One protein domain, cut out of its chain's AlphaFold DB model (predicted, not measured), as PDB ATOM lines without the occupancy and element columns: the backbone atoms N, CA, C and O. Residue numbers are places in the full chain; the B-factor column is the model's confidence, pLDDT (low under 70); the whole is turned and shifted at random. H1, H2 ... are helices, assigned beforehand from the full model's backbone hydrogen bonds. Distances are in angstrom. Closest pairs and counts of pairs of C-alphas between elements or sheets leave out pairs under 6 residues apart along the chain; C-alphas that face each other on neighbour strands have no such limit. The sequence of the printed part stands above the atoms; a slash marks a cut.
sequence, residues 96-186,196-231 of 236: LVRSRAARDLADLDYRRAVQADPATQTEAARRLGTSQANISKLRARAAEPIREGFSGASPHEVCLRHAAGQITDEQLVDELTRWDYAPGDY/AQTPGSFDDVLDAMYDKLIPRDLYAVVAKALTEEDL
ATOM      1  N   LEU A  96      33.365 -38.932  56.489       94.56
ATOM      2  CA  LEU A  96      34.649 -38.948  57.197       94.56
ATOM      3  C   LEU A  96      35.791 -39.277  56.239       94.56
ATOM      4  O   LEU A  96      36.824 -38.609  56.274       94.56
ATOM      5  N   VAL A  97      35.581 -40.246  55.347       94.00
ATOM      6  CA  VAL A  97      36.537 -40.580  54.282       94.00
ATOM      7  C   VAL A  97      36.746 -39.376  53.369       94.00
ATOM      8  O   VAL A  97      37.884 -38.969  53.153       94.00
ATOM      9  N   ARG A  98      35.660 -38.736  52.917       94.38
ATOM     10  CA  ARG A  98      35.736 -37.522  52.090       94.38
ATOM     11  C   ARG A  98      36.520 -36.403  52.778       94.38
ATOM     12  O   ARG A  98      37.361 -35.762  52.156       94.38
ATOM     13  N   SER A  99      36.276 -36.183  54.072       95.50
ATOM     14  CA  SER A  99      36.975 -35.153  54.852       95.50
ATOM     15  C   SER A  99      38.462 -35.472  55.039       95.50
ATOM     16  O   SER A  99      39.295 -34.571  54.948       95.50
ATOM     17  N   ARG A 100      38.810 -36.747  55.268       96.56
ATOM     18  CA  ARG A 100      40.207 -37.208  55.309       96.56
ATOM     19  C   ARG A 100      40.887 -36.971  53.960       96.56
ATOM     20  O   ARG A 100      41.937 -36.341  53.938       96.56
ATOM     21  N   ALA A 101      40.269 -37.405  52.863       95.31
ATOM     22  CA  ALA A 101      40.810 -37.235  51.516       95.31
ATOM     23  C   ALA A 101      41.035 -35.753  51.175       95.31
ATOM     24  O   ALA A 101      42.114 -35.378  50.725       95.31
ATOM     25  N   ALA A 102      40.065 -34.886  51.482       95.56
ATOM     26  CA  ALA A 102      40.192 -33.444  51.284       95.56
ATOM     27  C   ALA A 102      41.348 -32.829  52.094       95.56
ATOM     28  O   ALA A 102      42.063 -31.963  51.593       95.56
ATOM     29  N   ARG A 103      41.564 -33.282  53.337       96.88
ATOM     30  CA  ARG A 103      42.700 -32.846  54.162       96.88
ATOM     31  C   ARG A 103      44.035 -33.301  53.569       96.88
ATOM     32  O   ARG A 103      44.978 -32.516  53.534       96.88
ATOM     33  N   ASP A 104      44.115 -34.551  53.130       95.31
ATOM     34  CA  ASP A 104      45.347 -35.133  52.594       95.31
ATOM     35  C   ASP A 104      45.723 -34.474  51.247       95.31
ATOM     36  O   ASP A 104      46.892 -34.161  51.017       95.31
ATOM     37  N   LEU A 105      44.731 -34.132  50.412       95.12
ATOM     38  CA  LEU A 105      44.923 -33.297  49.218       95.12
ATOM     39  C   LEU A 105      45.377 -31.880  49.556       95.12
ATOM     40  O   LEU A 105      46.310 -31.376  48.938       95.12
ATOM     41  N   ALA A 106      44.763 -31.244  50.555       94.88
ATOM     42  CA  ALA A 106      45.164 -29.905  50.968       94.88
ATOM     43  C   ALA A 106      46.628 -29.865  51.447       94.88
ATOM     44  O   ALA A 106      47.321 -28.886  51.179       94.88
ATOM     45  N   ASP A 107      47.128 -30.921  52.106       93.44
ATOM     46  CA  ASP A 107      48.553 -31.043  52.451       93.44
ATOM     47  C   ASP A 107      49.446 -31.162  51.204       93.44
ATOM     48  O   ASP A 107      50.476 -30.487  51.117       93.44
ATOM     49  N   LEU A 108      49.053 -31.989  50.227       93.25
ATOM     50  CA  LEU A 108      49.769 -32.142  48.956       93.25
ATOM     51  C   LEU A 108      49.852 -30.815  48.194       93.25
ATOM     52  O   LEU A 108      50.945 -30.385  47.816       93.25
ATOM     53  N   ASP A 109      48.718 -30.140  48.025       93.06
ATOM     54  CA  ASP A 109      48.635 -28.869  47.310       93.06
ATOM     55  C   ASP A 109      49.375 -27.757  48.058       93.06
ATOM     56  O   ASP A 109      50.080 -26.954  47.442       93.06
ATOM     57  N   TYR A 110      49.321 -27.752  49.393       93.38
ATOM     58  CA  TYR A 110      50.123 -26.849  50.213       93.38
ATOM     59  C   TYR A 110      51.627 -27.066  49.996       93.38
ATOM     60  O   TYR A 110      52.366 -26.100  49.790       93.38
ATOM     61  N   ARG A 111      52.102 -28.319  49.985       92.38
ATOM     62  CA  ARG A 111      53.519 -28.623  49.724       92.38
ATOM     63  C   ARG A 111      53.954 -28.185  48.330       92.38
ATOM     64  O   ARG A 111      55.009 -27.561  48.211       92.38
ATOM     65  N   ARG A 112      53.135 -28.435  47.302       93.50
ATOM     66  CA  ARG A 112      53.392 -27.935  45.940       93.50
ATOM     67  C   ARG A 112      53.465 -26.416  45.899       93.50
ATOM     68  O   ARG A 112      54.405 -25.873  45.328       93.50
ATOM     69  N   ALA A 113      52.531 -25.724  46.548       92.69
ATOM     70  CA  ALA A 113      52.522 -24.265  46.597       92.69
ATOM     71  C   ALA A 113      53.786 -23.702  47.271       92.69
ATOM     72  O   ALA A 113      54.375 -22.741  46.783       92.69
ATOM     73  N   VAL A 114      54.250 -24.324  48.362       93.38
ATOM     74  CA  VAL A 114      55.493 -23.935  49.056       93.38
ATOM     75  C   VAL A 114      56.746 -24.192  48.203       93.38
ATOM     76  O   VAL A 114      57.731 -23.454  48.320       93.38
ATOM     77  N   GLN A 115      56.725 -25.227  47.362       91.19
ATOM     78  CA  GLN A 115      57.812 -25.564  46.435       91.19
ATOM     79  C   GLN A 115      57.862 -24.635  45.223       91.19
ATOM     80  O   GLN A 115      58.944 -24.187  44.858       91.19
ATOM     81  N   ALA A 116      56.705 -24.314  44.644       90.81
ATOM     82  CA  ALA A 116      56.590 -23.426  43.493       90.81
ATOM     83  C   ALA A 116      56.821 -21.945  43.841       90.81
ATOM     84  O   ALA A 116      57.060 -21.134  42.949       90.81
ATOM     85  N   ASP A 117      56.742 -21.572  45.122       92.31
ATOM     86  CA  ASP A 117      56.947 -20.198  45.575       92.31
ATOM     87  C   ASP A 117      58.385 -19.709  45.284       92.31
ATOM     88  O   ASP A 117      59.334 -20.220  45.894       92.31
ATOM     89  N   PRO A 118      58.575 -18.683  44.427       93.38
ATOM     90  CA  PRO A 118      59.900 -18.167  44.077       93.38
ATOM     91  C   PRO A 118      60.579 -17.413  45.231       93.38
ATOM     92  O   PRO A 118      61.756 -17.064  45.136       93.38
ATOM     93  N   ALA A 119      59.864 -17.131  46.325       94.06
ATOM     94  CA  ALA A 119      60.411 -16.412  47.462       94.06
ATOM     95  C   ALA A 119      61.556 -17.177  48.153       94.06
ATOM     96  O   ALA A 119      61.638 -18.415  48.155       94.06
ATOM     97  N   THR A 120      62.433 -16.424  48.823       94.94
ATOM     98  CA  THR A 120      63.445 -17.014  49.707       94.94
ATOM     99  C   THR A 120      62.769 -17.764  50.858       94.94
ATOM    100  O   THR A 120      61.649 -17.444  51.258       94.94
ATOM    101  N   GLN A 121      63.453 -18.756  51.435       93.19
ATOM    102  CA  GLN A 121      62.878 -19.541  52.534       93.19
ATOM    103  C   GLN A 121      62.510 -18.669  53.746       93.19
ATOM    104  O   GLN A 121      61.512 -18.935  54.409       93.19
ATOM    105  N   THR A 122      63.282 -17.611  54.019       96.19
ATOM    106  CA  THR A 122      63.012 -16.643  55.095       96.19
ATOM    107  C   THR A 122      61.757 -15.817  54.822       96.19
ATOM    108  O   THR A 122      60.956 -15.592  55.728       96.19
ATOM    109  N   GLU A 123      61.560 -15.384  53.577       96.81
ATOM    110  CA  GLU A 123      60.374 -14.632  53.168       96.81
ATOM    111  C   GLU A 123      59.110 -15.497  53.259       96.81
ATOM    112  O   GLU A 123      58.131 -15.110  53.901       96.81
ATOM    113  N   ALA A 124      59.166 -16.707  52.700       95.00
ATOM    114  CA  ALA A 124      58.076 -17.675  52.775       95.00
ATOM    115  C   ALA A 124      57.731 -18.028  54.232       95.00
ATOM    116  O   ALA A 124      56.559 -18.069  54.600       95.00
ATOM    117  N   ALA A 125      58.744 -18.212  55.087       96.38
ATOM    118  CA  ALA A 125      58.571 -18.481  56.512       96.38
ATOM    119  C   ALA A 125      57.840 -17.341  57.231       96.38
ATOM    120  O   ALA A 125      56.888 -17.593  57.973       96.38
ATOM    121  N   ARG A 126      58.229 -16.087  56.958       97.19
ATOM    122  CA  ARG A 126      57.561 -14.902  57.510       97.19
ATOM    123  C   ARG A 126      56.103 -14.820  57.058       97.19
ATOM    124  O   ARG A 126      55.232 -14.597  57.892       97.19
ATOM    125  N   ARG A 127      55.835 -15.031  55.765       96.44
ATOM    126  CA  ARG A 127      54.481 -14.983  55.188       96.44
ATOM    127  C   ARG A 127      53.556 -16.062  55.756       96.44
ATOM    128  O   ARG A 127      52.388 -15.789  56.003       96.44
ATOM    129  N   LEU A 128      54.079 -17.270  55.961       95.00
ATOM    130  CA  LEU A 128      53.319 -18.427  56.447       95.00
ATOM    131  C   LEU A 128      53.312 -18.553  57.981       95.00
ATOM    132  O   LEU A 128      52.719 -19.488  58.510       95.00
ATOM    133  N   GLY A 129      53.971 -17.640  58.704       96.25
ATOM    134  CA  GLY A 129      54.019 -17.659  60.168       96.25
ATOM    135  C   GLY A 129      54.720 -18.894  60.748       96.25
ATOM    136  O   GLY A 129      54.350 -19.371  61.817       96.25
ATOM    137  N   THR A 130      55.719 -19.434  60.045       95.94
ATOM    138  CA  THR A 130      56.455 -20.649  60.432       95.94
ATOM    139  C   THR A 130      57.962 -20.392  60.481       95.94
ATOM    140  O   THR A 130      58.447 -19.342  60.073       95.94
ATOM    141  N   SER A 131      58.748 -21.354  60.972       96.81
ATOM    142  CA  SER A 131      60.210 -21.279  60.916       96.81
ATOM    143  C   SER A 131      60.759 -21.529  59.504       96.81
ATOM    144  O   SER A 131      60.205 -22.319  58.734       96.81
ATOM    145  N   GLN A 132      61.904 -20.916  59.190       95.94
ATOM    146  CA  GLN A 132      62.648 -21.160  57.945       95.94
ATOM    147  C   GLN A 132      63.054 -22.636  57.799       95.94
ATOM    148  O   GLN A 132      62.939 -23.199  56.711       95.94
ATOM    149  N   ALA A 133      63.420 -23.301  58.898       95.31
ATOM    150  CA  ALA A 133      63.715 -24.731  58.897       95.31
ATOM    151  C   ALA A 133      62.504 -25.584  58.470       95.31
ATOM    152  O   ALA A 133      62.676 -26.583  57.775       95.31
ATOM    153  N   ASN A 134      61.276 -25.195  58.842       94.25
ATOM    154  CA  ASN A 134      60.070 -25.892  58.390       94.25
ATOM    155  C   ASN A 134      59.853 -25.720  56.879       94.25
ATOM    156  O   ASN A 134      59.591 -26.701  56.190       94.25
ATOM    157  N   ILE A 135      60.050 -24.510  56.340       94.88
ATOM    158  CA  ILE A 135      59.997 -24.273  54.886       94.88
ATOM    159  C   ILE A 135      61.040 -25.115  54.155       94.88
ATOM    160  O   ILE A 135      60.727 -25.731  53.141       94.88
ATOM    161  N   SER A 136      62.262 -25.200  54.687       93.88
ATOM    162  CA  SER A 136      63.302 -26.056  54.112       93.88
ATOM    163  C   SER A 136      62.873 -27.526  54.074       93.88
ATOM    164  O   SER A 136      63.079 -28.183  53.059       93.88
ATOM    165  N   LYS A 137      62.244 -28.044  55.140       92.88
ATOM    166  CA  LYS A 137      61.714 -29.419  55.169       92.88
ATOM    167  C   LYS A 137      60.588 -29.625  54.154       92.88
ATOM    168  O   LYS A 137      60.584 -30.630  53.452       92.88
ATOM    169  N   LEU A 138      59.661 -28.672  54.052       91.50
ATOM    170  CA  LEU A 138      58.554 -28.722  53.090       91.50
ATOM    171  C   LEU A 138      59.057 -28.692  51.641       91.50
ATOM    172  O   LEU A 138      58.556 -29.440  50.804       91.50
ATOM    173  N   ARG A 139      60.079 -27.879  51.346       91.06
ATOM    174  CA  ARG A 139      60.713 -27.839  50.021       91.06
ATOM    175  C   ARG A 139      61.544 -29.085  49.719       91.06
ATOM    176  O   ARG A 139      61.588 -29.500  48.571       91.06
ATOM    177  N   ALA A 140      62.168 -29.691  50.729       88.62
ATOM    178  CA  ALA A 140      62.927 -30.930  50.565       88.62
ATOM    179  C   ALA A 140      62.030 -32.153  50.304       88.62
ATOM    180  O   ALA A 140      62.430 -33.068  49.590       88.62
ATOM    181  N   ARG A 141      60.811 -32.182  50.861       85.62
ATOM    182  CA  ARG A 141      59.835 -33.254  50.620       85.62
ATOM    183  C   ARG A 141      59.051 -32.986  49.335       85.62
ATOM    184  O   ARG A 141      57.889 -32.578  49.406       85.62
ATOM    185  N   ALA A 142      59.707 -33.199  48.193       72.50
ATOM    186  CA  ALA A 142      59.143 -33.011  46.858       72.50
ATOM    187  C   ALA A 142      57.713 -33.572  46.778       72.50
ATOM    188  O   ALA A 142      57.461 -34.724  47.129       72.50
ATOM    189  N   ALA A 143      56.764 -32.718  46.402       83.31
ATOM    190  CA  ALA A 143      55.442 -33.158  46.004       83.31
ATOM    191  C   ALA A 143      55.481 -33.256  44.484       83.31
ATOM    192  O   ALA A 143      55.816 -32.277  43.816       83.31
ATOM    193  N   GLU A 144      55.195 -34.438  43.949       85.94
ATOM    194  CA  GLU A 144      55.227 -34.636  42.505       85.94
ATOM    195  C   GLU A 144      54.246 -33.670  41.820       85.94
ATOM    196  O   GLU A 144      53.137 -33.445  42.334       85.94
ATOM    197  N   PRO A 145      54.653 -33.044  40.702       87.56
ATOM    198  CA  PRO A 145      53.764 -32.185  39.938       87.56
ATOM    199  C   PRO A 145      52.618 -33.016  39.359       87.56
ATOM    200  O   PRO A 145      52.793 -34.180  39.006       87.56
ATOM    201  N   ILE A 146      51.439 -32.404  39.260       90.62
ATOM    202  CA  ILE A 146      50.288 -33.032  38.606       90.62
ATOM    203  C   ILE A 146      50.661 -33.309  37.147       90.62
ATOM    204  O   ILE A 146      51.216 -32.435  36.476       90.62
ATOM    205  N   ARG A 147      50.385 -34.529  36.677       90.75
ATOM    206  CA  ARG A 147      50.693 -34.933  35.303       90.75
ATOM    207  C   ARG A 147      49.735 -34.240  34.339       90.75
ATOM    208  O   ARG A 147      48.544 -34.121  34.617       90.75
ATOM    209  N   GLU A 148      50.243 -33.786  33.198       88.69
ATOM    210  CA  GLU A 148      49.401 -33.147  32.186       88.69
ATOM    211  C   GLU A 148      48.311 -34.110  31.695       88.69
ATOM    212  O   GLU A 148      48.581 -35.270  31.391       88.69
ATOM    213  N   GLY A 149      47.069 -33.625  31.627       90.00
ATOM    214  CA  GLY A 149      45.917 -34.440  31.227       90.00
ATOM    215  C   GLY A 149      45.392 -35.391  32.305       90.00
ATOM    216  O   GLY A 149      44.486 -36.164  32.011       90.00
ATOM    217  N   PHE A 150      45.921 -35.321  33.530       94.12
ATOM    218  CA  PHE A 150      45.406 -36.039  34.689       94.12
ATOM    219  C   PHE A 150      45.052 -35.064  35.802       94.12
ATOM    220  O   PHE A 150      45.603 -33.967  35.916       94.12
ATOM    221  N   SER A 151      44.158 -35.497  36.676       93.50
ATOM    222  CA  SER A 151      43.788 -34.741  37.854       93.50
ATOM    223  C   SER A 151      44.840 -34.856  38.951       93.50
ATOM    224  O   SER A 151      44.838 -34.010  39.832       93.50
ATOM    225  N   GLY A 152      45.747 -35.846  38.940       92.62
ATOM    226  CA  GLY A 152      46.758 -36.061  39.988       92.62
ATOM    227  C   GLY A 152      48.169 -36.385  39.504       92.62
ATOM    228  O   GLY A 152      48.416 -36.556  38.313       92.62
ATOM    229  N   ALA A 153      49.122 -36.412  40.441       92.81
ATOM    230  CA  ALA A 153      50.513 -36.765  40.150       92.81
ATOM    231  C   ALA A 153      50.759 -38.285  40.162       92.81
ATOM    232  O   ALA A 153      51.622 -38.772  39.431       92.81
ATOM    233  N   SER A 154      49.955 -39.028  40.932       92.81
ATOM    234  CA  SER A 154      49.950 -40.494  41.010       92.81
ATOM    235  C   SER A 154      48.522 -41.062  40.920       92.81
ATOM    236  O   SER A 154      47.572 -40.331  41.236       92.81
ATOM    237  N   PRO A 155      48.339 -42.353  40.572       94.31
ATOM    238  CA  PRO A 155      47.029 -43.013  40.588       94.31
ATOM    239  C   PRO A 155      46.329 -42.902  41.948       94.31
ATOM    240  O   PRO A 155      45.129 -42.632  42.027       94.31
ATOM    241  N   HIS A 156      47.093 -43.028  43.039       94.44
ATOM    242  CA  HIS A 156      46.574 -42.856  44.394       94.44
ATOM    243  C   HIS A 156      46.028 -41.435  44.614       94.44
ATOM    244  O   HIS A 156      44.995 -41.239  45.255       94.44
ATOM    245  N   GLU A 157      46.689 -40.411  44.073       95.38
ATOM    246  CA  GLU A 157      46.207 -39.036  44.183       95.38
ATOM    247  C   GLU A 157      44.951 -38.773  43.345       95.38
ATOM    248  O   GLU A 157      44.065 -38.041  43.790       95.38
ATOM    249  N   VAL A 158      44.831 -39.396  42.169       95.94
ATOM    250  CA  VAL A 158      43.579 -39.370  41.394       95.94
ATOM    251  C   VAL A 158      42.440 -39.968  42.234       95.94
ATOM    252  O   VAL A 158      41.381 -39.353  42.368       95.94
ATOM    253  N   CYS A 159      42.687 -41.088  42.923       95.75
ATOM    254  CA  CYS A 159      41.727 -41.679  43.860       95.75
ATOM    255  C   CYS A 159      41.397 -40.753  45.046       95.75
ATOM    256  O   CYS A 159      40.242 -40.674  45.459       95.75
ATOM    257  N   LEU A 160      42.372 -40.014  45.589       95.56
ATOM    258  CA  LEU A 160      42.124 -39.009  46.630       95.56
ATOM    259  C   LEU A 160      41.196 -37.894  46.131       95.56
ATOM    260  O   LEU A 160      40.272 -37.502  46.849       95.56
ATOM    261  N   ARG A 161      41.417 -37.383  44.912       95.94
ATOM    262  CA  ARG A 161      40.564 -36.350  44.296       95.94
ATOM    263  C   ARG A 161      39.150 -36.845  44.065       95.94
ATOM    264  O   ARG A 161      38.206 -36.113  44.371       95.94
ATOM    265  N   HIS A 162      39.003 -38.087  43.616       96.25
ATOM    266  CA  HIS A 162      37.700 -38.735  43.525       96.25
ATOM    267  C   HIS A 162      37.038 -38.821  44.893       96.25
ATOM    268  O   HIS A 162      35.942 -38.301  45.066       96.25
ATOM    269  N   ALA A 163      37.731 -39.355  45.899       95.38
ATOM    270  CA  ALA A 163      37.187 -39.512  47.241       95.38
ATOM    271  C   ALA A 163      36.759 -38.172  47.866       95.38
ATOM    272  O   ALA A 163      35.741 -38.114  48.562       95.38
ATOM    273  N   ALA A 164      37.496 -37.091  47.590       95.12
ATOM    274  CA  ALA A 164      37.177 -35.725  48.008       95.12
ATOM    275  C   ALA A 164      36.023 -35.079  47.214       95.12
ATOM    276  O   ALA A 164      35.509 -34.039  47.631       95.12
ATOM    277  N   GLY A 165      35.595 -35.689  46.105       94.38
ATOM    278  CA  GLY A 165      34.530 -35.205  45.227       94.38
ATOM    279  C   GLY A 165      34.963 -34.132  44.233       94.38
ATOM    280  O   GLY A 165      34.127 -33.358  43.780       94.38
ATOM    281  N   GLN A 166      36.259 -34.063  43.916       94.38
ATOM    282  CA  GLN A 166      36.792 -33.154  42.897       94.38
ATOM    283  C   GLN A 166      36.636 -33.705  41.472       94.38
ATOM    284  O   GLN A 166      36.596 -32.912  40.535       94.38
ATOM    285  N   ILE A 167      36.528 -35.030  41.316       94.75
ATOM    286  CA  ILE A 167      36.298 -35.716  40.033       94.75
ATOM    287  C   ILE A 167      35.180 -36.756  40.168       94.75
ATOM    288  O   ILE A 167      34.894 -37.218  41.278       94.75
ATOM    289  N   THR A 168      34.540 -37.106  39.052       93.12
ATOM    290  CA  THR A 168      33.456 -38.105  39.012       93.12
ATOM    291  C   THR A 168      33.983 -39.538  38.909       93.12
ATOM    292  O   THR A 168      35.166 -39.754  38.644       93.12
ATOM    293  N   ASP A 169      33.104 -40.526  39.103       91.62
ATOM    294  CA  ASP A 169      33.425 -41.946  38.902       91.62
ATOM    295  C   ASP A 169      33.900 -42.208  37.464       91.62
ATOM    296  O   ASP A 169      34.877 -42.921  37.259       91.62
ATOM    297  N   GLU A 170      33.251 -41.597  36.465       91.69
ATOM    298  CA  GLU A 170      33.617 -41.766  35.055       91.69
ATOM    299  C   GLU A 170      34.993 -41.172  34.751       91.69
ATOM    300  O   GLU A 170      35.790 -41.804  34.063       91.69
ATOM    301  N   GLN A 171      35.291 -39.985  35.293       94.19
ATOM    302  CA  GLN A 171      36.605 -39.354  35.146       94.19
ATOM    303  C   GLN A 171      37.698 -40.164  35.838       94.19
ATOM    304  O   GLN A 171      38.777 -40.319  35.281       94.19
ATOM    305  N   LEU A 172      37.422 -40.706  37.027       94.44
ATOM    306  CA  LEU A 172      38.360 -41.573  37.731       94.44
ATOM    307  C   LEU A 172      38.687 -42.820  36.897       94.44
ATOM    308  O   LEU A 172      39.856 -43.166  36.755       94.44
ATOM    309  N   VAL A 173      37.669 -43.496  36.359       93.31
ATOM    310  CA  VAL A 173      37.869 -44.704  35.546       93.31
ATOM    311  C   VAL A 173      38.610 -44.380  34.254       93.31
ATOM    312  O   VAL A 173      39.541 -45.106  33.911       93.31
ATOM    313  N   ASP A 174      38.247 -43.296  33.564       93.44
ATOM    314  CA  ASP A 174      38.986 -42.823  32.391       93.44
ATOM    315  C   ASP A 174      40.447 -42.584  32.777       93.44
ATOM    316  O   ASP A 174      41.314 -43.335  32.355       93.44
ATOM    317  N   GLU A 175      40.737 -41.658  33.689       95.19
ATOM    318  CA  GLU A 175      42.107 -41.332  34.091       95.19
ATOM    319  C   GLU A 175      42.937 -42.548  34.531       95.19
ATOM    320  O   GLU A 175      44.104 -42.644  34.163       95.19
ATOM    321  N   LEU A 176      42.367 -43.498  35.276       93.81
ATOM    322  CA  LEU A 176      43.100 -44.685  35.722       93.81
ATOM    323  C   LEU A 176      43.314 -45.735  34.625       93.81
ATOM    324  O   LEU A 176      44.237 -46.534  34.748       93.81
ATOM    325  N   THR A 177      42.500 -45.774  33.572       91.88
ATOM    326  CA  THR A 177      42.686 -46.736  32.469       91.88
ATOM    327  C   THR A 177      43.740 -46.262  31.473       91.88
ATOM    328  O   THR A 177      44.598 -47.034  31.069       91.88
ATOM    329  N   ARG A 178      43.777 -44.959  31.178       92.12
ATOM    330  CA  ARG A 178      44.825 -44.311  30.353       92.12
ATOM    331  C   ARG A 178      46.144 -44.066  31.101       92.12
ATOM    332  O   ARG A 178      47.059 -43.465  30.533       92.12
ATOM    333  N   TRP A 179      46.246 -44.453  32.372       91.50
ATOM    334  CA  TRP A 179      47.461 -44.246  33.154       91.50
ATOM    335  C   TRP A 179      48.561 -45.219  32.718       91.50
ATOM    336  O   TRP A 179      48.381 -46.432  32.765       91.50
ATOM    337  N   ASP A 180      49.728 -44.689  32.348       89.38
ATOM    338  CA  ASP A 180      50.915 -45.504  32.074       89.38
ATOM    339  C   ASP A 180      51.535 -45.960  33.404       89.38
ATOM    340  O   ASP A 180      52.239 -45.199  34.085       89.38
ATOM    341  N   TYR A 181      51.156 -47.163  33.842       86.12
ATOM    342  CA  TYR A 181      51.577 -47.719  35.123       86.12
ATOM    343  C   TYR A 181      53.038 -48.150  35.082       86.12
ATOM    344  O   TYR A 181      53.476 -48.882  34.194       86.12
ATOM    345  N   ALA A 182      53.790 -47.762  36.113       84.31
ATOM    346  CA  ALA A 182      55.120 -48.309  36.312       84.31
ATOM    347  C   ALA A 182      55.019 -49.832  36.534       84.31
ATOM    348  O   ALA A 182      54.121 -50.279  37.261       84.31
ATOM    349  N   PRO A 183      55.925 -50.642  35.951       74.06
ATOM    350  CA  PRO A 183      55.962 -52.067  36.236       74.06
ATOM    351  C   PRO A 183      56.192 -52.248  37.737       74.06
ATOM    352  O   PRO A 183      57.178 -51.745  38.277       74.06
ATOM    353  N   GLY A 184      55.264 -52.923  38.416       62.00
ATOM    354  CA  GLY A 184      55.420 -53.213  39.838       62.00
ATOM    355  C   GLY A 184      56.679 -54.050  40.066       62.00
ATOM    356  O   GLY A 184      56.930 -55.003  39.325       62.00
ATOM    357  N   ASP A 185      57.485 -53.708  41.070       53.06
ATOM    358  CA  ASP A 185      58.632 -54.535  41.451       53.06
ATOM    359  C   ASP A 185      58.143 -55.768  42.231       53.06
ATOM    360  O   ASP A 185      58.163 -55.814  43.457       53.06
ATOM    361  N   TYR A 186      57.676 -56.798  41.523       47.34
ATOM    362  CA  TYR A 186      57.417 -58.120  42.107       47.34
ATOM    363  C   TYR A 186      58.714 -58.938  42.190       47.34
ATOM    364  O   TYR A 186      58.807 -60.076  41.715       47.34
ATOM    365  N   ALA A 196      58.302 -53.179  48.591       54.06
ATOM    366  CA  ALA A 196      58.598 -51.804  48.262       54.06
ATOM    367  C   ALA A 196      57.650 -51.413  47.129       54.06
ATOM    368  O   ALA A 196      57.880 -51.729  45.963       54.06
ATOM    369  N   GLN A 197      56.544 -50.774  47.499       62.84
ATOM    370  CA  GLN A 197      55.590 -50.233  46.547       62.84
ATOM    371  C   GLN A 197      56.328 -49.307  45.591       62.84
ATOM    372  O   GLN A 197      57.097 -48.438  46.009       62.84
ATOM    373  N   THR A 198      56.117 -49.535  44.300       74.69
ATOM    374  CA  THR A 198      56.687 -48.701  43.250       74.69
ATOM    375  C   THR A 198      55.708 -47.559  42.995       74.69
ATOM    376  O   THR A 198      54.617 -47.827  42.500       74.69
ATOM    377  N   PRO A 199      56.048 -46.295  43.317       79.19
ATOM    378  CA  PRO A 199      55.144 -45.175  43.079       79.19
ATOM    379  C   PRO A 199      54.706 -45.122  41.614       79.19
ATOM    380  O   PRO A 199      55.533 -45.235  40.706       79.19
ATOM    381  N   GLY A 200      53.409 -44.949  41.379       82.88
ATOM    382  CA  GLY A 200      52.838 -44.960  40.037       82.88
ATOM    383  C   GLY A 200      52.621 -46.351  39.434       82.88
ATOM    384  O   GLY A 200      52.238 -46.414  38.265       82.88
ATOM    385  N   SER A 201      52.844 -47.445  40.176       85.88
ATOM    386  CA  SER A 201      52.371 -48.781  39.789       85.88
ATOM    387  C   SER A 201      50.870 -48.925  40.055       85.88
ATOM    388  O   SER A 201      50.234 -48.072  40.678       85.88
ATOM    389  N   PHE A 202      50.280 -50.027  39.591       87.38
ATOM    390  CA  PHE A 202      48.878 -50.336  39.883       87.38
ATOM    391  C   PHE A 202      48.616 -50.591  41.384       87.38
ATOM    392  O   PHE A 202      47.468 -50.509  41.832       87.38
ATOM    393  N   ASP A 203      49.665 -50.824  42.185       86.00
ATOM    394  CA  ASP A 203      49.551 -50.971  43.642       86.00
ATOM    395  C   ASP A 203      48.991 -49.702  44.297       86.00
ATOM    396  O   ASP A 203      48.237 -49.802  45.260       86.00
ATOM    397  N   ASP A 204      49.236 -48.521  43.719       89.62
ATOM    398  CA  ASP A 204      48.666 -47.252  44.186       89.62
ATOM    399  C   ASP A 204      47.121 -47.266  44.173       89.62
ATOM    400  O   ASP A 204      46.467 -46.677  45.041       89.62
ATOM    401  N   VAL A 205      46.518 -47.949  43.193       91.06
ATOM    402  CA  VAL A 205      45.055 -48.096  43.068       91.06
ATOM    403  C   VAL A 205      44.538 -49.158  44.043       91.06
ATOM    404  O   VAL A 205      43.470 -48.998  44.646       91.06
ATOM    405  N   LEU A 206      45.303 -50.236  44.240       89.19
ATOM    406  CA  LEU A 206      45.007 -51.275  45.228       89.19
ATOM    407  C   LEU A 206      45.028 -50.711  46.658       89.19
ATOM    408  O   LEU A 206      44.111 -50.974  47.442       89.19
ATOM    409  N   ASP A 207      46.018 -49.885  46.975       90.19
ATOM    410  CA  ASP A 207      46.133 -49.185  48.249       90.19
ATOM    411  C   ASP A 207      44.971 -48.239  48.479       90.19
ATOM    412  O   ASP A 207      44.346 -48.288  49.537       90.19
ATOM    413  N   ALA A 208      44.602 -47.444  47.473       93.19
ATOM    414  CA  ALA A 208      43.449 -46.559  47.568       93.19
ATOM    415  C   ALA A 208      42.157 -47.326  47.924       93.19
ATOM    416  O   ALA A 208      41.316 -46.829  48.681       93.19
ATOM    417  N   MET A 209      41.999 -48.561  47.437       93.50
ATOM    418  CA  MET A 209      40.880 -49.436  47.801       93.50
ATOM    419  C   MET A 209      40.987 -49.971  49.240       93.50
ATOM    420  O   MET A 209      39.980 -50.022  49.967       93.50
ATOM    421  N   TYR A 210      42.185 -50.339  49.703       90.94
ATOM    422  CA  TYR A 210      42.406 -50.722  51.103       90.94
ATOM    423  C   TYR A 210      42.147 -49.560  52.068       90.94
ATOM    424  O   TYR A 210      41.451 -49.753  53.072       90.94
ATOM    425  N   ASP A 211      42.577 -48.358  51.692       92.00
ATOM    426  CA  ASP A 211      42.395 -47.094  52.408       92.00
ATOM    427  C   ASP A 211      40.968 -46.537  52.351       92.00
ATOM    428  O   ASP A 211      40.668 -45.530  53.001       92.00
ATOM    429  N   LYS A 212      40.067 -47.230  51.641       94.38
ATOM    430  CA  LYS A 212      38.650 -46.875  51.469       94.38
ATOM    431  C   LYS A 212      38.434 -45.576  50.698       94.38
ATOM    432  O   LYS A 212      37.376 -44.981  50.835       94.38
ATOM    433  N   LEU A 213      39.400 -45.136  49.896       93.62
ATOM    434  CA  LEU A 213      39.233 -43.975  49.020       93.62
ATOM    435  C   LEU A 213      38.301 -44.298  47.855       93.62
ATOM    436  O   LEU A 213      37.455 -43.481  47.502       93.62
ATOM    437  N   ILE A 214      38.416 -45.512  47.317       93.56
ATOM    438  CA  ILE A 214      37.548 -46.025  46.260       93.56
ATOM    439  C   ILE A 214      36.831 -47.297  46.727       93.56
ATOM    440  O   ILE A 214      37.405 -48.108  47.467       93.56
ATOM    441  N   PRO A 215      35.569 -47.510  46.320       90.75
ATOM    442  CA  PRO A 215      34.875 -48.755  46.602       90.75
ATOM    443  C   PRO A 215      35.479 -49.908  45.790       90.75
ATOM    444  O   PRO A 215      36.007 -49.724  44.692       90.75
ATOM    445  N   ARG A 216      35.347 -51.132  46.319       88.94
ATOM    446  CA  ARG A 216      35.842 -52.358  45.667       88.94
ATOM    447  C   ARG A 216      35.274 -52.545  44.258       88.94
ATOM    448  O   ARG A 216      35.987 -53.033  43.390       88.94
ATOM    449  N   ASP A 217      34.023 -52.156  44.042       91.06
ATOM    450  CA  ASP A 217      33.363 -52.300  42.744       91.06
ATOM    451  C   ASP A 217      34.018 -51.405  41.687       91.06
ATOM    452  O   ASP A 217      34.264 -51.852  40.572       91.06
ATOM    453  N   LEU A 218      34.393 -50.177  42.057       89.25
ATOM    454  CA  LEU A 218      35.070 -49.251  41.152       89.25
ATOM    455  C   LEU A 218      36.505 -49.715  40.861       89.25
ATOM    456  O   LEU A 218      36.916 -49.725  39.704       89.25
ATOM    457  N   TYR A 219      37.222 -50.222  41.871       90.81
ATOM    458  CA  TYR A 219      38.499 -50.916  41.654       90.81
ATOM    459  C   TYR A 219      38.356 -52.070  40.647       90.81
ATOM    460  O   TYR A 219      39.164 -52.198  39.730       90.81
ATOM    461  N   ALA A 220      37.317 -52.902  40.788       89.25
ATOM    462  CA  ALA A 220      37.088 -54.032  39.893       89.25
ATOM    463  C   ALA A 220      36.784 -53.587  38.454       89.25
ATOM    464  O   ALA A 220      37.225 -54.253  37.521       89.25
ATOM    465  N   VAL A 221      36.078 -52.465  38.267       90.50
ATOM    466  CA  VAL A 221      35.843 -51.864  36.943       90.50
ATOM    467  C   VAL A 221      37.162 -51.459  36.286       90.50
ATOM    468  O   VAL A 221      37.404 -51.850  35.149       90.50
ATOM    469  N   VAL A 222      38.034 -50.746  37.006       89.56
ATOM    470  CA  VAL A 222      39.345 -50.318  36.485       89.56
ATOM    471  C   VAL A 222      40.239 -51.524  36.186       89.56
ATOM    472  O   VAL A 222      40.781 -51.633  35.090       89.56
ATOM    473  N   ALA A 223      40.349 -52.473  37.121       87.56
ATOM    474  CA  ALA A 223      41.157 -53.680  36.939       87.56
ATOM    475  C   ALA A 223      40.680 -54.517  35.741       87.56
ATOM    476  O   ALA A 223      41.488 -55.030  34.967       87.56
ATOM    477  N   LYS A 224      39.358 -54.637  35.569       87.62
ATOM    478  CA  LYS A 224      38.764 -55.322  34.423       87.62
ATOM    479  C   LYS A 224      39.079 -54.593  33.118       87.62
ATOM    480  O   LYS A 224      39.479 -55.261  32.173       87.62
ATOM    481  N   ALA A 225      38.923 -53.271  33.072       86.00
ATOM    482  CA  ALA A 225      39.203 -52.480  31.877       86.00
ATOM    483  C   ALA A 225      40.664 -52.636  31.424       86.00
ATOM    484  O   ALA A 225      40.895 -52.928  30.258       86.00
ATOM    485  N   LEU A 226      41.622 -52.583  32.355       83.69
ATOM    486  CA  LEU A 226      43.040 -52.810  32.053       83.69
ATOM    487  C   LEU A 226      43.318 -54.243  31.577       83.69
ATOM    488  O   LEU A 226      44.094 -54.447  30.653       83.69
ATOM    489  N   THR A 227      42.648 -55.243  32.160       78.62
ATOM    490  CA  THR A 227      42.795 -56.649  31.732       78.62
ATOM    491  C   THR A 227      42.183 -56.898  30.346       78.62
ATOM    492  O   THR A 227      42.690 -57.721  29.589       78.62
ATOM    493  N   GLU A 228      41.072 -56.229  30.017       66.88
ATOM    494  CA  GLU A 228      40.418 -56.320  28.705       66.88
ATOM    495  C   GLU A 228      41.163 -55.519  27.629       66.88
ATOM    496  O   GLU A 228      41.174 -55.939  26.475       66.88
ATOM    497  N   GLU A 229      41.832 -54.423  27.990       57.38
ATOM    498  CA  GLU A 229      42.753 -53.691  27.111       57.38
ATOM    499  C   GLU A 229      44.027 -54.513  26.826       57.38
ATOM    500  O   GLU A 229      44.510 -54.539  25.694       57.38
ATOM    501  N   ASP A 230      44.464 -55.318  27.805       48.28
ATOM    502  CA  ASP A 230      45.478 -56.376  27.678       48.28
ATOM    503  C   ASP A 230      44.963 -57.681  27.029       48.28
ATOM    504  O   ASP A 230      45.677 -58.690  27.010       48.28
ATOM    505  N   LEU A 231      43.754 -57.703  26.450       33.28
ATOM    506  CA  LEU A 231      43.403 -58.700  25.439       33.28
ATOM    507  C   LEU A 231      43.887 -58.180  24.081       33.28
ATOM    508  O   LEU A 231      43.104 -57.566  23.346       33.28
TER     509      LEU A 231
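Overview. This is residues 96 to 186 and 196 to 231 of the 236 residues of an uncharacterized protein of Kocuria rosea (UniProt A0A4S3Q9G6). Two helical hairpins, H4 with H5 and H6 with H7, pack together as a body of four helices, and the long helix H1 crosses H4 with residues 97 to 105 and reaches away from it as an arm to a small head made of H2 and H3. From the head, residues 141 to 154 lead back to the body with no named element. The printed part has 127 residues with seven named helices, H1 to H7 in order along the chain, and no named strand; its class is all helix. It is only just compact, close to loose, with a radius of gyration of the C-alphas of 16.7 A, and elongated, spanning 55 by 31 by 26 A.

Along the chain. H1, residues 96 to 116, begins at C-alpha 96 (34.649, -38.948, 57.197) and is 30.2 A long. H2 is residues 121 to 128, 10.4 A, and H3 is residues 132 to 140, 12.2 A. H4, residues 155 to 164, begins at C-alpha 155 (47.029, -43.013, 40.588) and is 14.3 A long. H5 is residues 169 to 177, 12.3 A, and H6 is residues 203 to 210, 10.3 A. H7, residues 216 to 229, is 19.8 A long and ends at C-alpha 229 (42.753, -53.691, 27.111).

Arrangement. H4 is the hub, touching H1, H5 and H6. H1 touches it at a steep tilt of 58 degrees, opposite ways; the closest C-alphas, of Arg 98 and Ala 164, are 4.7 A apart. H4 and H5 form a helical hairpin at a shallow tilt of 5 degrees, with the C-alphas of Pro 155 and Leu 176 closest at 6.5 A. H6 touches H4 at a shallow tilt of 32 degrees, the same way, closest at the C-alphas of His 156 and Asp 204, 4.9 A. H6 and H7 form a helical hairpin at a shallow tilt of 26 degrees, where H7 touches with residues 216 to 219 alone; the closest C-alphas, of Met 209 and Arg 216, are 6.2 A apart. H7 touches H5 at a steep tilt of 41 degrees, the same way, with the C-alphas of Val 173 and Val 222 closest at 5.9 A. H4 and H7 are apart. H3 is about perpendicular to H1, at 79 degrees, and touches its residues 111 to 115 alone, closest at the C-alphas of Gln 115 and Arg 139, 5.1 A. H2 touches H3 about perpendicularly, at 77 degrees, with the C-alphas of Ala 125 and Gln 132 closest at 5.1 A. In H1 to H7 every O i to N i+4 pair is within hydrogen-bond range.

Size, cuts and confidence. The two C-alphas farthest apart, those of Arg 126 and Leu 231, are 56.1 A apart. Residues 187 to 195 are not printed, and C-alphas 186 and 196 across the cut are 8.9 A apart. The link from H3 to H4 is long. The mean pLDDT of the printed part is 89.0; residues 184 to 186, 196 to 197 and 228 to 231 are under 70.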